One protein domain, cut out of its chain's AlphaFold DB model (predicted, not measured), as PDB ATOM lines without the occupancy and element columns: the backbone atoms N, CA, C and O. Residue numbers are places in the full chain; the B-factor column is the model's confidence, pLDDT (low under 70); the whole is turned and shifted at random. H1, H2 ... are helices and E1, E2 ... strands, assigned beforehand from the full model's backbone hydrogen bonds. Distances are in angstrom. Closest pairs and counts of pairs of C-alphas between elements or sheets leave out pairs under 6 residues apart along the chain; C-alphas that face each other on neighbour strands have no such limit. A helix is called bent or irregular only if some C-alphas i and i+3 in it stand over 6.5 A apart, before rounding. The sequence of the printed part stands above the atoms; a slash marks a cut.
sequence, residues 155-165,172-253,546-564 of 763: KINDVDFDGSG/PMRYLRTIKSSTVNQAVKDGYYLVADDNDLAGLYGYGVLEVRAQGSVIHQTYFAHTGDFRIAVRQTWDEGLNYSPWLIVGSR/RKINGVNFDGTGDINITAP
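Overview. This is residues 155 to 165, 172 to 253 and 546 to 564 of the 763 residues of an uncharacterized protein of Acinetobacter guillouiae NIPH 991 (UniProt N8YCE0). One strongly twisted sheet of six strands, E2 to E7, with the short helix H1 on it, makes the main body; farther along the longest axis lies a small second part with the short strand E1 and the hairpin of E8 and E9. The printed part has 112 residues, with one named helix and nine named strands in the order E1, E2, H1, E3, E4, E5, E6, E7, E8, E9. The large sheet is mixed, in the order E2, E3, E4, E5, E6, E7, and the class is mostly strand, though under half of the residues are in named elements. The whole is loose and elongated, with a radius of gyration of the C-alphas of 16.8 A and spans of 52 by 29 by 23 A.

Along the chain. E1, residues 159 to 161, begins with C-alpha 159 at (89.509, 44.087, 120.816) and is 6.3 A long. E2, residues 175 to 179, measures 11.1 A, and H1, residues 181 to 186, measures 10.2 A. E3, residues 191 to 196, spans 15.9 A. E4, residues 207 to 215, is the longest strand by residues and spans 26.1 A, from C-alpha 207 at (91.361, 70.977, 127.678). E5, residues 218 to 225, spans 23.2 A, and E6, residues 232 to 237, spans 17.4 A. E7, residues 248 to 250, is 6.5 A long. E8, residues 546 to 548, and E9, residues 551 to 553, are 6.4 A each; E9 ends with C-alpha 553 at (100.568, 37.063, 114.588).

Arrangement. E2 and E7 are the edge strands of the large sheet. E2 and E3 are parallel at 31 degrees, with N 179 and O 194 2.8 A apart; with H1 they form a strand-helix-strand unit, two parallel neighbour strands with a helix between them along the chain, and its crossover is right-handed. E3 to E7 form a meander, each strand the antiparallel neighbour of the one before and each successive pair a hairpin. Within hydrogen-bond range are N 193 and O 210 of E3 and E4, 2.8 A; N 211 and O 222 of E4 and E5, 2.7 A; N 223 and O 233 of E5 and E6, 2.7 A; and N 250 and O 232 of E6 and E7, 2.7 A. H1 is on this sheet; its closest C-alphas to E3 are those of Ser 181 and Val 195, 6.9 A. H1 is irregular, with C-alphas 182 and 185 7.9 A apart; 0 of its 2 O i to N i+4 pairs and 1 of its 3 O i to N i+3 pairs are within range. E8 and E9 are antiparallel, with N 548 and O 551 2.8 A apart. E1 pairs with no named strand and is apart from E8 and E9.

Size, cuts and confidence. The two C-alphas farthest apart, those of Ser 164 and Arg 253, are 53.1 A apart. Residues 166 to 171 are not printed, a gap of 21.6 A between C-alphas 165 and 172; nor are residues 254 to 545, a gap of 51.9 A between C-alphas 253 and 546. Of the links that are printed whole, none is long. The mean pLDDT of the printed part is 75.6, and 36 residues are under 70, among them 227 to 230, 546 to 551 and 557 to 564.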
ATOM      1  N   LYS A 155      94.398  40.709 122.465       70.31
ATOM      2  CA  LYS A 155      93.907  41.972 121.930       70.31
ATOM      3  C   LYS A 155      94.495  42.231 120.547       70.31
ATOM      4  O   LYS A 155      95.710  42.195 120.354       70.31
ATOM      5  N   ILE A 156      93.627  42.546 119.593       66.38
ATOM      6  CA  ILE A 156      93.993  43.157 118.314       66.38
ATOM      7  C   ILE A 156      93.397  44.564 118.324       66.38
ATOM      8  O   ILE A 156      92.178  44.711 118.299       66.38
ATOM      9  N   ASN A 157      94.247  45.596 118.420       61.16
ATOM     10  CA  ASN A 157      93.817  46.988 118.638       61.16
ATOM     11  C   ASN A 157      92.773  47.118 119.774       61.16
ATOM     12  O   ASN A 157      91.714  47.709 119.592       61.16
ATOM     13  N   ASP A 158      93.075  46.531 120.938       62.78
ATOM     14  CA  ASP A 158      92.228  46.506 122.145       62.78
ATOM     15  C   ASP A 158      90.925  45.685 122.076       62.78
ATOM     16  O   ASP A 158      90.218  45.606 123.083       62.78
ATOM     17  N   VAL A 159      90.649  45.006 120.958       62.62
ATOM     18  CA  VAL A 159      89.509  44.087 120.816       62.62
ATOM     19  C   VAL A 159      89.956  42.646 121.059       62.62
ATOM     20  O   VAL A 159      90.911  42.180 120.436       62.62
ATOM     21  N   ASP A 160      89.260  41.941 121.949       70.06
ATOM     22  CA  ASP A 160      89.525  40.533 122.244       70.06
ATOM     23  C   ASP A 160      89.247  39.652 121.016       70.06
ATOM     24  O   ASP A 160      88.151  39.645 120.457       70.06
ATOM     25  N   PHE A 161      90.255  38.887 120.609       75.94
ATOM     26  CA  PHE A 161      90.193  37.922 119.522       75.94
ATOM     27  C   PHE A 161      90.591  36.541 120.030       75.94
ATOM     28  O   PHE A 161      91.695  36.337 120.546       75.94
ATOM     29  N   ASP A 162      89.695  35.577 119.844       67.69
ATOM     30  CA  ASP A 162      89.935  34.173 120.155       67.69
ATOM     31  C   ASP A 162      89.849  33.263 118.920       67.69
ATOM     32  O   ASP A 162      90.064  32.069 119.047       67.69
ATOM     33  N   GLY A 163      89.596  33.790 117.717       64.88
ATOM     34  CA  GLY A 163      89.534  32.992 116.485       64.88
ATOM     35  C   GLY A 163      88.256  32.169 116.293       64.88
ATOM     36  O   GLY A 163      88.180  31.440 115.308       64.88
ATOM     37  N   SER A 164      87.257  32.310 117.176       63.78
ATOM     38  CA  SER A 164      85.956  31.628 117.055       63.78
ATOM     39  C   SER A 164      85.021  32.219 115.986       63.78
ATOM     40  O   SER A 164      84.013  31.598 115.643       63.78
ATOM     41  N   GLY A 165      85.365  33.381 115.416       61.84
ATOM     42  CA  GLY A 165      84.646  34.048 114.327       61.84
ATOM     43  C   GLY A 165      85.437  35.218 113.728       61.84
ATOM     44  O   GLY A 165      86.524  35.555 114.209       61.84
ATOM     45  N   PRO A 172      89.614  53.693 114.660       53.50
ATOM     46  CA  PRO A 172      89.815  55.053 115.113       53.50
ATOM     47  C   PRO A 172      91.278  55.164 115.557       53.50
ATOM     48  O   PRO A 172      91.877  54.201 116.048       53.50
ATOM     49  N   MET A 173      91.888  56.330 115.366       57.69
ATOM     50  CA  MET A 173      93.224  56.559 115.912       57.69
ATOM     51  C   MET A 173      93.238  56.274 117.417       57.69
ATOM     52  O   MET A 173      92.331  56.655 118.155       57.69
ATOM     53  N   ARG A 174      94.283  55.587 117.872       66.81
ATOM     54  CA  ARG A 174      94.424  55.130 119.254       66.81
ATOM     55  C   ARG A 174      94.534  56.309 120.226       66.81
ATOM     56  O   ARG A 174      95.351  57.199 120.003       66.81
ATOM     57  N   TYR A 175      93.798  56.275 121.340       72.06
ATOM     58  CA  TYR A 175      94.095  57.128 122.496       72.06
ATOM     59  C   TYR A 175      95.436  56.707 123.113       72.06
ATOM     60  O   TYR A 175      95.582  55.572 123.567       72.06
ATOM     61  N   LEU A 176      96.429  57.595 123.107       76.25
ATOM     62  CA  LEU A 176      97.783  57.269 123.558       76.25
ATOM     63  C   LEU A 176      97.999  57.593 125.036       76.25
ATOM     64  O   LEU A 176      98.427  56.726 125.793       76.25
ATOM     65  N   ARG A 177      97.745  58.840 125.443       81.69
ATOM     66  CA  ARG A 177      97.818  59.301 126.839       81.69
ATOM     67  C   ARG A 177      97.282  60.721 126.980       81.69
ATOM     68  O   ARG A 177      97.109  61.434 125.991       81.69
ATOM     69  N   THR A 178      97.136  61.157 128.224       87.88
ATOM     70  CA  THR A 178      97.020  62.575 128.560       87.88
ATOM     71  C   THR A 178      98.373  63.273 128.391       87.88
ATOM     72  O   THR A 178      99.411  62.726 128.778       87.88
ATOM     73  N   ILE A 179      98.384  64.470 127.811       89.44
ATOM     74  CA  ILE A 179      99.574  65.305 127.627       89.44
ATOM     75  C   ILE A 179      99.281  66.746 128.054       89.44
ATOM     76  O   ILE A 179      98.133  67.185 128.042       89.44
ATOM     77  N   LYS A 180     100.319  67.476 128.464       90.31
ATOM     78  CA  LYS A 180     100.217  68.887 128.851       90.31
ATOM     79  C   LYS A 180     100.639  69.786 127.692       90.31
ATOM     80  O   LYS A 180     101.399  69.354 126.823       90.31
ATOM     81  N   SER A 181     100.210  71.043 127.710       84.31
ATOM     82  CA  SER A 181     100.605  72.054 126.721       84.31
ATOM     83  C   SER A 181     102.132  72.205 126.639       84.31
ATOM     84  O   SER A 181     102.691  72.305 125.551       84.31
ATOM     85  N   SER A 182     102.830  72.107 127.774       85.44
ATOM     86  CA  SER A 182     104.292  72.222 127.868       85.44
ATOM     87  C   SER A 182     105.060  71.034 127.282       85.44
ATOM     88  O   SER A 182     106.233  71.167 126.938       85.44
ATOM     89  N   THR A 183     104.421  69.872 127.144       89.25
ATOM     90  CA  THR A 183     105.049  68.645 126.627       89.25
ATOM     91  C   THR A 183     104.471  68.198 125.292       89.25
ATOM     92  O   THR A 183     104.849  67.146 124.783       89.25
ATOM     93  N   VAL A 184     103.613  69.011 124.675       88.62
ATOM     94  CA  VAL A 184     102.877  68.692 123.443       88.62
ATOM     95  C   VAL A 184     103.780  68.331 122.250       88.62
ATOM     96  O   VAL A 184     103.387  67.549 121.386       88.62
ATOM     97  N   ASN A 185     105.028  68.813 122.217       89.31
ATOM     98  CA  ASN A 185     106.011  68.432 121.188       89.31
ATOM     99  C   ASN A 185     106.447  66.957 121.292       89.31
ATOM    100  O   ASN A 185     106.916  66.388 120.319       89.31
ATOM    101  N   GLN A 186     106.266  66.313 122.448       87.75
ATOM    102  CA  GLN A 186     106.571  64.891 122.642       87.75
ATOM    103  C   GLN A 186     105.472  63.969 122.083       87.75
ATOM    104  O   GLN A 186     105.610  62.743 122.119       87.75
ATOM    105  N   ALA A 187     104.355  64.532 121.610       87.88
ATOM    106  CA  ALA A 187     103.297  63.792 120.935       87.88
ATOM    107  C   ALA A 187     103.697  63.520 119.476       87.88
ATOM    108  O   ALA A 187     103.257  64.201 118.553       87.88
ATOM    109  N   VAL A 188     104.590  62.542 119.304       85.12
ATOM    110  CA  VAL A 188     105.215  62.184 118.018       85.12
ATOM    111  C   VAL A 188     104.672  60.894 117.401       85.12
ATOM    112  O   VAL A 188     105.054  60.528 116.295       85.12
ATOM    113  N   LYS A 189     103.804  60.167 118.116       82.56
ATOM    114  CA  LYS A 189     103.233  58.899 117.645       82.56
ATOM    115  C   LYS A 189     101.853  59.135 117.043       82.56
ATOM    116  O   LYS A 189     101.084  59.911 117.597       82.56
ATOM    117  N   ASP A 190     101.550  58.429 115.955       78.56
ATOM    118  CA  ASP A 190     100.234  58.444 115.304       78.56
ATOM    119  C   ASP A 190      99.128  58.033 116.301       78.56
ATOM    120  O   ASP A 190      99.217  56.963 116.916       78.56
ATOM    121  N   GLY A 191      98.133  58.899 116.524       78.44
ATOM    122  CA  GLY A 191      97.089  58.697 117.536       78.44
ATOM    123  C   GLY A 191      96.415  59.981 118.041       78.44
ATOM    124  O   GLY A 191      96.759  61.088 117.635       78.44
ATOM    125  N   TYR A 192      95.464  59.836 118.970       81.31
ATOM    126  CA  TYR A 192      94.871  60.949 119.723       81.31
ATOM    127  C   TYR A 192      95.469  61.033 121.139       81.31
ATOM    128  O   TYR A 192      95.637  60.025 121.829       81.31
ATOM    129  N   TYR A 193      95.744  62.244 121.615       88.25
ATOM    130  CA  TYR A 193      96.152  62.554 122.984       88.25
ATOM    131  C   TYR A 193      95.083  63.435 123.631       88.25
ATOM    132  O   TYR A 193      94.572  64.355 122.993       88.25
ATOM    133  N   LEU A 194      94.759  63.195 124.901       86.69
ATOM    134  CA  LEU A 194      93.940  64.141 125.663       86.69
ATOM    135  C   LEU A 194      94.863  65.254 126.148       86.69
ATOM    136  O   LEU A 194      95.788  64.990 126.913       86.69
ATOM    137  N   VAL A 195      94.633  66.484 125.720       88.44
ATOM    138  CA  VAL A 195      95.288  67.632 126.341       88.44
ATOM    139  C   VAL A 195      94.459  67.987 127.565       88.44
ATOM    140  O   VAL A 195      93.275  68.284 127.439       88.44
ATOM    141  N   ALA A 196      95.056  67.866 128.747       85.12
ATOM    142  CA  ALA A 196      94.434  68.265 130.003       85.12
ATOM    143  C   ALA A 196      95.457  69.077 130.794       85.12
ATOM    144  O   ALA A 196      96.315  68.532 131.496       85.12
ATOM    145  N   ASP A 197      95.403  70.386 130.595       74.56
ATOM    146  CA  ASP A 197      96.284  71.359 131.221       74.56
ATOM    147  C   ASP A 197      95.468  72.568 131.695       74.56
ATOM    148  O   ASP A 197      94.427  72.888 131.120       74.56
ATOM    149  N   ASP A 198      95.975  73.243 132.723       63.59
ATOM    150  CA  ASP A 198      95.425  74.506 133.227       63.59
ATOM    151  C   ASP A 198      95.886  75.705 132.367       63.59
ATOM    152  O   ASP A 198      95.405  76.822 132.543       63.59
ATOM    153  N   ASN A 199      96.825  75.482 131.438       71.94
ATOM    154  CA  ASN A 199      97.368  76.485 130.518       71.94
ATOM    155  C   ASN A 199      96.794  76.342 129.100       71.94
ATOM    156  O   ASN A 199      96.607  75.227 128.608       71.94
ATOM    157  N   ASP A 200      96.601  77.468 128.409       80.81
ATOM    158  CA  ASP A 200      96.126  77.488 127.022       80.81
ATOM    159  C   ASP A 200      97.144  76.861 126.050       80.81
ATOM    160  O   ASP A 200      98.333  77.193 126.052       80.81
ATOM    161  N   LEU A 201      96.670  75.998 125.147       84.00
ATOM    162  CA  LEU A 201      97.462  75.458 124.041       84.00
ATOM    163  C   LEU A 201      97.140  76.243 122.768       84.00
ATOM    164  O   LEU A 201      95.992  76.287 122.340       84.00
ATOM    165  N   ALA A 202      98.152  76.861 122.152       78.44
ATOM    166  CA  ALA A 202      97.977  77.711 120.967       78.44
ATOM    167  C   ALA A 202      97.011  78.901 121.180       78.44
ATOM    168  O   ALA A 202      96.400  79.374 120.226       78.44
ATOM    169  N   GLY A 203      96.844  79.372 122.425       79.56
ATOM    170  CA  GLY A 203      95.847  80.395 122.776       79.56
ATOM    171  C   GLY A 203      94.397  79.889 122.759       79.56
ATOM    172  O   GLY A 203      93.465  80.692 122.737       79.56
ATOM    173  N   LEU A 204      94.204  78.567 122.725       78.56
ATOM    174  CA  LEU A 204      92.924  77.881 122.876       78.56
ATOM    175  C   LEU A 204      92.859  77.197 124.246       78.56
ATOM    176  O   LEU A 204      93.895  76.833 124.800       78.56
ATOM    177  N   TYR A 205      91.639  76.970 124.741       82.06
ATOM    178  CA  TYR A 205      91.394  76.337 126.039       82.06
ATOM    179  C   TYR A 205      92.224  75.054 126.207       82.06
ATOM    180  O   TYR A 205      92.212  74.193 125.324       82.06
ATOM    181  N   GLY A 206      92.932  74.930 127.333       80.06
ATOM    182  CA  GLY A 206      93.905  73.864 127.634       80.06
ATOM    183  C   GLY A 206      93.344  72.447 127.805       80.06
ATOM    184  O   GLY A 206      94.104  71.506 128.044       80.06
ATOM    185  N   TYR A 207      92.027  72.277 127.668       84.06
ATOM    186  CA  TYR A 207      91.361  70.977 127.678       84.06
ATOM    187  C   TYR A 207      90.806  70.650 126.288       84.06
ATOM    188  O   TYR A 207      90.011  71.423 125.748       84.06
ATOM    189  N   GLY A 208      91.192  69.514 125.705       85.19
ATOM    190  CA  GLY A 208      90.804  69.149 124.339       85.19
ATOM    191  C   GLY A 208      91.487  67.886 123.811       85.19
ATOM    192  O   GLY A 208      92.168  67.176 124.546       85.19
ATOM    193  N   VAL A 209      91.322  67.600 122.521       86.44
ATOM    194  CA  VAL A 209      91.887  66.414 121.859       86.44
ATOM    195  C   VAL A 209      92.953  66.830 120.852       86.44
ATOM    196  O   VAL A 209      92.695  67.653 119.984       86.44
ATOM    197  N   LEU A 210      94.145  66.244 120.938       87.44
ATOM    198  CA  LEU A 210      95.229  66.415 119.972       87.44
ATOM    199  C   LEU A 210      95.357  65.167 119.094       87.44
ATOM    200  O   LEU A 210      95.759  64.111 119.568       87.44
ATOM    201  N   GLU A 211      95.059  65.304 117.813       87.81
ATOM    202  CA  GLU A 211      95.358  64.353 116.746       87.81
ATOM    203  C   GLU A 211      96.802  64.508 116.286       87.81
ATOM    204  O   GLU A 211      97.248  65.614 115.995       87.81
ATOM    205  N   VAL A 212      97.527  63.397 116.196       85.75
ATOM    206  CA  VAL A 212      98.888  63.344 115.671       85.75
ATOM    207  C   VAL A 212      98.934  62.353 114.524       85.75
ATOM    208  O   VAL A 212      98.523  61.207 114.686       85.75
ATOM    209  N   ARG A 213      99.472  62.791 113.386       82.56
ATOM    210  CA  ARG A 213      99.755  61.966 112.211       82.56
ATOM    211  C   ARG A 213     101.249  61.962 111.946       82.56
ATOM    212  O   ARG A 213     101.813  63.021 111.685       82.56
ATOM    213  N   ALA A 214     101.883  60.798 112.010       79.12
ATOM    214  CA  ALA A 214     103.319  60.655 111.778       79.12
ATOM    215  C   ALA A 214     103.583  59.798 110.532       79.12
ATOM    216  O   ALA A 214     103.134  58.654 110.457       79.12
ATOM    217  N   GLN A 215     104.326  60.340 109.565       71.25
ATOM    218  CA  GLN A 215     104.759  59.626 108.364       71.25
ATOM    219  C   GLN A 215     106.242  59.912 108.096       71.25
ATOM    220  O   GLN A 215     106.615  60.985 107.624       71.25
ATOM    221  N   GLY A 216     107.101  58.931 108.390       73.19
ATOM    222  CA  GLY A 216     108.552  59.146 108.381       73.19
ATOM    223  C   GLY A 216     108.938  60.228 109.391       73.19
ATOM    224  O   GLY A 216     108.442  60.218 110.515       73.19
ATOM    225  N   SER A 217     109.780  61.177 108.980       79.00
ATOM    226  CA  SER A 217     110.208  62.293 109.836       79.00
ATOM    227  C   SER A 217     109.183  63.435 109.931       79.00
ATOM    228  O   SER A 217     109.350  64.345 110.743       79.00
ATOM    229  N   VAL A 218     108.102  63.388 109.140       76.81
ATOM    230  CA  VAL A 218     107.042  64.403 109.158       76.81
ATOM    231  C   VAL A 218     105.984  64.047 110.197       76.81
ATOM    232  O   VAL A 218     105.415  62.954 110.165       76.81
ATOM    233  N   ILE A 219     105.681  64.989 111.092       85.25
ATOM    234  CA  ILE A 219     104.610  64.846 112.088       85.25
ATOM    235  C   ILE A 219     103.666  66.040 111.985       85.25
ATOM    236  O   ILE A 219     104.077  67.184 112.176       85.25
ATOM    237  N   HIS A 220     102.388  65.772 111.732       86.75
ATOM    238  CA  HIS A 220     101.297  66.743 111.739       86.75
ATOM    239  C   HIS A 220     100.512  66.615 113.045       86.75
ATOM    240  O   HIS A 220     100.210  65.510 113.491       86.75
ATOM    241  N   GLN A 221     100.197  67.745 113.667       90.56
ATOM    242  CA  GLN A 221      99.373  67.832 114.860       90.56
ATOM    243  C   GLN A 221      98.147  68.718 114.619       90.56
ATOM    244  O   GLN A 221      98.297  69.851 114.163       90.56
ATOM    245  N   THR A 222      96.970  68.227 115.006       89.38
ATOM    246  CA  THR A 222      95.678  68.923 114.937       89.38
ATOM    247  C   THR A 222      95.029  68.912 116.319       89.38
ATOM    248  O   THR A 222      94.739  67.856 116.865       89.38
ATOM    249  N   TYR A 223      94.799  70.075 116.916       88.00
ATOM    250  CA  TYR A 223      94.221  70.230 118.246       88.00
ATOM    251  C   TYR A 223      92.774  70.726 118.178       88.00
ATOM    252  O   TYR A 223      92.502  71.738 117.541       88.00
ATOM    253  N   PHE A 224      91.866  70.045 118.877       83.06
ATOM    254  CA  PHE A 224      90.441  70.349 119.005       83.06
ATOM    255  C   PHE A 224      90.125  70.735 120.458       83.06
ATOM    256  O   PHE A 224      90.130  69.878 121.342       83.06
ATOM    257  N   ALA A 225      89.841  72.011 120.730       83.12
ATOM    258  CA  ALA A 225      89.556  72.485 122.092       83.12
ATOM    259  C   ALA A 225      88.122  72.144 122.563       83.12
ATOM    260  O   ALA A 225      87.178  72.179 121.775       83.12
ATOM    261  N   HIS A 226      87.949  71.851 123.861       71.94
ATOM    262  CA  HIS A 226      86.689  71.382 124.467       71.94
ATOM    263  C   HIS A 226      85.602  72.465 124.621       71.94
ATOM    264  O   HIS A 226      84.421  72.125 124.634       71.94
ATOM    265  N   THR A 227      85.944  73.759 124.734       66.88
ATOM    266  CA  THR A 227      84.953  74.833 124.979       66.88
ATOM    267  C   THR A 227      85.143  76.086 124.112       66.88
ATOM    268  O   THR A 227      86.214  76.356 123.568       66.88
ATOM    269  N   GLY A 228      84.059  76.869 124.003       50.38
ATOM    270  CA  GLY A 228      84.059  78.290 123.637       50.38
ATOM    271  C   GLY A 228      83.651  78.600 122.204       50.38
ATOM    272  O   GLY A 228      82.709  79.354 121.999       50.38
ATOM    273  N   ASP A 229      84.319  78.008 121.213       55.06
ATOM    274  CA  ASP A 229      84.144  78.412 119.805       55.06
ATOM    275  C   ASP A 229      84.457  77.294 118.783       55.06
ATOM    276  O   ASP A 229      84.637  77.579 117.600       55.06
ATOM    277  N   PHE A 230      84.550  76.026 119.222       56.12
ATOM    278  CA  PHE A 230      84.863  74.850 118.381       56.12
ATOM    279  C   PHE A 230      86.045  75.080 117.414       56.12
ATOM    280  O   PHE A 230      85.954  74.813 116.215       56.12
ATOM    281  N   ARG A 231      87.151  75.625 117.934       70.44
ATOM    282  CA  ARG A 231      88.331  75.998 117.140       70.44
ATOM    283  C   ARG A 231      89.322  74.846 117.027       70.44
ATOM    284  O   ARG A 231      89.521  74.096 117.984       70.44
ATOM    285  N   ILE A 232      89.959  74.764 115.865       80.44
ATOM    286  CA  ILE A 232      90.995  73.786 115.542       80.44
ATOM    287  C   ILE A 232      92.334  74.530 115.476       80.44
ATOM    288  O   ILE A 232      92.389  75.623 114.925       80.44
ATOM    289  N   ALA A 233      93.419  73.985 116.021       84.06
ATOM    290  CA  ALA A 233      94.772  74.488 115.760       84.06
ATOM    291  C   ALA A 233      95.606  73.412 115.066       84.06
ATOM    292  O   ALA A 233      95.573  72.258 115.471       84.06
ATOM    293  N   VAL A 234      96.362  73.775 114.035       87.81
ATOM    294  CA  VAL A 234      97.196  72.845 113.266       87.81
ATOM    295  C   VAL A 234      98.644  73.310 113.236       87.81
ATOM    296  O   VAL A 234      98.925  74.509 113.246       87.81
ATOM    297  N   ARG A 235      99.577  72.362 113.195       87.50
ATOM    298  CA  ARG A 235     101.002  72.607 112.926       87.50
ATOM    299  C   ARG A 235     101.695  71.325 112.494       87.50
ATOM    300  O   ARG A 235     101.180  70.234 112.711       87.50
ATOM    301  N   GLN A 236     102.911  71.435 111.977       89.12
ATOM    302  CA  GLN A 236     103.702  70.271 111.587       89.12
ATOM    303  C   GLN A 236     105.186  70.452 111.892       89.12
ATOM    304  O   GLN A 236     105.638  71.561 112.169       89.12
ATOM    305  N   THR A 237     105.929  69.359 111.805       86.50
ATOM    306  CA  THR A 237     107.393  69.306 111.787       86.50
ATOM    307  C   THR A 237     107.852  68.338 110.691       86.50
ATOM    308  O   THR A 237     107.087  67.463 110.287       86.50
ATOM    309  N   TRP A 238     109.089  68.501 110.222       86.75
ATOM    310  CA  TRP A 238     109.795  67.607 109.302       86.75
ATOM    311  C   TRP A 238     110.938  66.811 109.968       86.75
ATOM    312  O   TRP A 238     111.579  66.012 109.288       86.75
ATOM    313  N   ASP A 239     111.206  67.022 111.262       86.75
ATOM    314  CA  ASP A 239     112.400  66.535 111.969       86.75
ATOM    315  C   ASP A 239     112.090  65.681 113.214       86.75
ATOM    316  O   ASP A 239     112.745  65.793 114.248       86.75
ATOM    317  N   GLU A 240     111.073  64.819 113.125       83.88
ATOM    318  CA  GLU A 240     110.722  63.848 114.180       83.88
ATOM    319  C   GLU A 240     110.336  64.478 115.533       83.88
ATOM    320  O   GLU A 240     110.379  63.826 116.576       83.88
ATOM    321  N   GLY A 241     109.886  65.737 115.524       82.62
ATOM    322  CA  GLY A 241     109.368  66.411 116.720       82.62
ATOM    323  C   GLY A 241     110.337  67.383 117.380       82.62
ATOM    324  O   GLY A 241     110.014  67.904 118.450       82.62
ATOM    325  N   LEU A 242     111.493  67.653 116.762       85.38
ATOM    326  CA  LEU A 242     112.501  68.564 117.305       85.38
ATOM    327  C   LEU A 242     112.105  70.040 117.103       85.38
ATOM    328  O   LEU A 242     112.178  70.814 118.056       85.38
ATOM    329  N   ASN A 243     111.615  70.423 115.918       87.50
ATOM    330  CA  ASN A 243     111.203  71.790 115.580       87.50
ATOM    331  C   ASN A 243     109.829  71.829 114.886       87.50
ATOM    332  O   ASN A 243     109.703  71.617 113.681       87.50
ATOM    333  N   TYR A 244     108.781  72.171 115.637       87.38
ATOM    334  CA  TYR A 244     107.450  72.405 115.070       87.38
ATOM    335  C   TYR A 244     107.300  73.821 114.511       87.38
ATOM    336  O   TYR A 244     107.717  74.796 115.139       87.38
ATOM    337  N   SER A 245     106.594  73.944 113.386       86.38
ATOM    338  CA  SER A 245     106.048  75.222 112.934       86.38
ATOM    339  C   SER A 245     105.158  75.852 114.017       86.38
ATOM    340  O   SER A 245     104.545  75.130 114.816       86.38
ATOM    341  N   PRO A 246     105.027  77.192 114.035       86.62
ATOM    342  CA  PRO A 246     104.053  77.868 114.885       86.62
ATOM    343  C   PRO A 246     102.636  77.318 114.675       86.62
ATOM    344  O   PRO A 246     102.282  76.888 113.576       86.62
ATOM    345  N   TRP A 247     101.817  77.346 115.727       85.94
ATOM    346  CA  TRP A 247     100.414  76.944 115.644       85.94
ATOM    347  C   TRP A 247      99.613  77.885 114.740       85.94
ATOM    348  O   TRP A 247      99.636  79.101 114.927       85.94
ATOM    349  N   LEU A 248      98.855  77.311 113.809       80.81
ATOM    350  CA  LEU A 248      97.872  78.006 112.988       80.81
ATOM    351  C   LEU A 248      96.465  77.677 113.495       80.81
ATOM    352  O   LEU A 248      96.074  76.515 113.510       80.81
ATOM    353  N   ILE A 249      95.686  78.686 113.883       80.69
ATOM    354  CA  ILE A 249      94.296  78.502 114.327       80.69
ATOM    355  C   ILE A 249      93.361  78.536 113.107       80.69
ATOM    356  O   ILE A 249      93.360  79.500 112.345       80.69
ATOM    357  N   VAL A 250      92.552  77.492 112.945       69.38
ATOM    358  CA  VAL A 250      91.552  77.290 111.892       69.38
ATOM    359  C   VAL A 250      90.162  77.291 112.544       69.38
ATOM    360  O   VAL A 250      89.850  76.457 113.394       69.38
ATOM    361  N   GLY A 251      89.325  78.262 112.177       62.88
ATOM    362  CA  GLY A 251      88.028  78.527 112.816       62.88
ATOM    363  C   GLY A 251      87.971  79.942 113.397       62.88
ATOM    364  O   GLY A 251      88.922  80.427 114.009       62.88
ATOM    365  N   SER A 252      86.877  80.655 113.140       47.31
ATOM    366  CA  SER A 252      86.813  82.112 113.246       47.31
ATOM    367  C   SER A 252      86.956  82.644 114.678       47.31
ATOM    368  O   SER A 252      86.029  82.674 115.481       47.31
ATOM    369  N   ARG A 253      88.119  83.240 114.937       45.59
ATOM    370  CA  ARG A 253      88.174  84.627 115.402       45.59
ATOM    371  C   ARG A 253      88.714  85.482 114.267       45.59
ATOM    372  O   ARG A 253      89.907  85.459 113.986       45.59
ATOM    373  N   ARG A 546     100.295  33.724 111.446       67.56
ATOM    374  CA  ARG A 546      99.587  34.272 110.279       67.56
ATOM    375  C   ARG A 546      99.934  35.746 110.139       67.56
ATOM    376  O   ARG A 546     100.008  36.450 111.136       67.56
ATOM    377  N   LYS A 547     100.147  36.236 108.917       58.56
ATOM    378  CA  LYS A 547     100.349  37.673 108.687       58.56
ATOM    379  C   LYS A 547      99.003  38.399 108.732       58.56
ATOM    380  O   LYS A 547      98.133  38.085 107.928       58.56
ATOM    381  N   ILE A 548      98.857  39.390 109.610       63.91
ATOM    382  CA  ILE A 548      97.734  40.337 109.648       63.91
ATOM    383  C   ILE A 548      98.276  41.698 109.212       63.91
ATOM    384  O   ILE A 548      99.162  42.247 109.861       63.91
ATOM    385  N   ASN A 549      97.801  42.214 108.073       58.53
ATOM    386  CA  ASN A 549      98.293  43.458 107.457       58.53
ATOM    387  C   ASN A 549      99.840  43.531 107.354       58.53
ATOM    388  O   ASN A 549     100.456  44.559 107.615       58.53
ATOM    389  N   GLY A 550     100.480  42.398 107.035       55.62
ATOM    390  CA  GLY A 550     101.940  42.273 106.926       55.62
ATOM    391  C   GLY A 550     102.687  41.916 108.221       55.62
ATOM    392  O   GLY A 550     103.851  41.526 108.134       55.62
ATOM    393  N   VAL A 551     102.037  41.958 109.391       64.25
ATOM    394  CA  VAL A 551     102.637  41.656 110.707       64.25
ATOM    395  C   VAL A 551     102.363  40.202 111.107       64.25
ATOM    396  O   VAL A 551     101.218  39.763 111.079       64.25
ATOM    397  N   ASN A 552     103.394  39.434 111.479       71.81
ATOM    398  CA  ASN A 552     103.220  38.057 111.967       71.81
ATOM    399  C   ASN A 552     102.458  38.048 113.308       71.81
ATOM    400  O   ASN A 552     102.891  38.687 114.261       71.81
ATOM    401  N   PHE A 553     101.372  37.280 113.389       76.31
ATOM    402  CA  PHE A 553     100.568  37.063 114.588       76.31
ATOM    403  C   PHE A 553     100.489  35.578 114.917       76.31
ATOM    404  O   PHE A 553     100.053  34.768 114.096       76.31
ATOM    405  N   ASP A 554     100.887  35.229 116.134       68.50
ATOM    406  CA  ASP A 554     100.834  33.866 116.646       68.50
ATOM    407  C   ASP A 554     100.105  33.756 117.990       68.50
ATOM    408  O   ASP A 554     100.150  32.711 118.619       68.50
ATOM    409  N   GLY A 555      99.430  34.808 118.460       69.56
ATOM    410  CA  GLY A 555      98.677  34.777 119.716       69.56
ATOM    411  C   GLY A 555      99.521  34.645 120.992       69.56
ATOM    412  O   GLY A 555      98.942  34.506 122.066       69.56
ATOM    413  N   THR A 556     100.859  34.704 120.930       71.06
ATOM    414  CA  THR A 556     101.706  34.726 122.143       71.06
ATOM    415  C   THR A 556     101.658  36.068 122.879       71.06
ATOM    416  O   THR A 556     101.848  36.100 124.092       71.06
ATOM    417  N   GLY A 557     101.330  37.155 122.179       69.25
ATOM    418  CA  GLY A 557     101.172  38.505 122.722       69.25
ATOM    419  C   GLY A 557     100.316  39.392 121.813       69.25
ATOM    420  O   GLY A 557      99.905  38.961 120.731       69.25
ATOM    421  N   ASP A 558     100.031  40.611 122.272       64.94
ATOM    422  CA  ASP A 558      99.233  41.594 121.533       64.94
ATOM    423  C   ASP A 558      99.971  42.101 120.287       64.94
ATOM    424  O   ASP A 558     101.203  42.184 120.259       64.94
ATOM    425  N   ILE A 559      99.214  42.510 119.268       63.53
ATOM    426  CA  ILE A 559      99.757  43.195 118.088       63.53
ATOM    427  C   ILE A 559      99.090  44.561 117.935       63.53
ATOM    428  O   ILE A 559      97.889  44.701 118.159       63.53
ATOM    429  N   ASN A 560      99.860  45.560 117.499       60.69
ATOM    430  CA  ASN A 560      99.323  46.846 117.053       60.69
ATOM    431  C   ASN A 560      99.398  46.899 115.526       60.69
ATOM    432  O   ASN A 560     100.472  46.681 114.961       60.69
ATOM    433  N   ILE A 561      98.286  47.225 114.870       63.22
ATOM    434  CA  ILE A 561      98.245  47.452 113.422       63.22
ATOM    435  C   ILE A 561      97.652  48.834 113.125       63.22
ATOM    436  O   ILE A 561      96.593  49.187 113.644       63.22
ATOM    437  N   THR A 562      98.313  49.615 112.270       54.06
ATOM    438  CA  THR A 562      97.759  50.861 111.717       54.06
ATOM    439  C   THR A 562      97.102  50.524 110.383       54.06
ATOM    440  O   THR A 562      97.777  50.061 109.463       54.06
ATOM    441  N   ALA A 563      95.786  50.705 110.277       52.25
ATOM    442  CA  ALA A 563      95.061  50.574 109.018       52.25
ATOM    443  C   ALA A 563      94.663  51.975 108.522       52.25
ATOM    444  O   ALA A 563      94.172  52.772 109.324       52.25
ATOM    445  N   PRO A 564      94.863  52.307 107.234       55.12
ATOM    446  CA  PRO A 564      94.263  53.505 106.657       55.12
ATOM    447  C   PRO A 564      92.731  53.435 106.772       55.12
ATOM    448  O   PRO A 564      92.155  52.344 106.815       55.12
TER     449      PRO A 564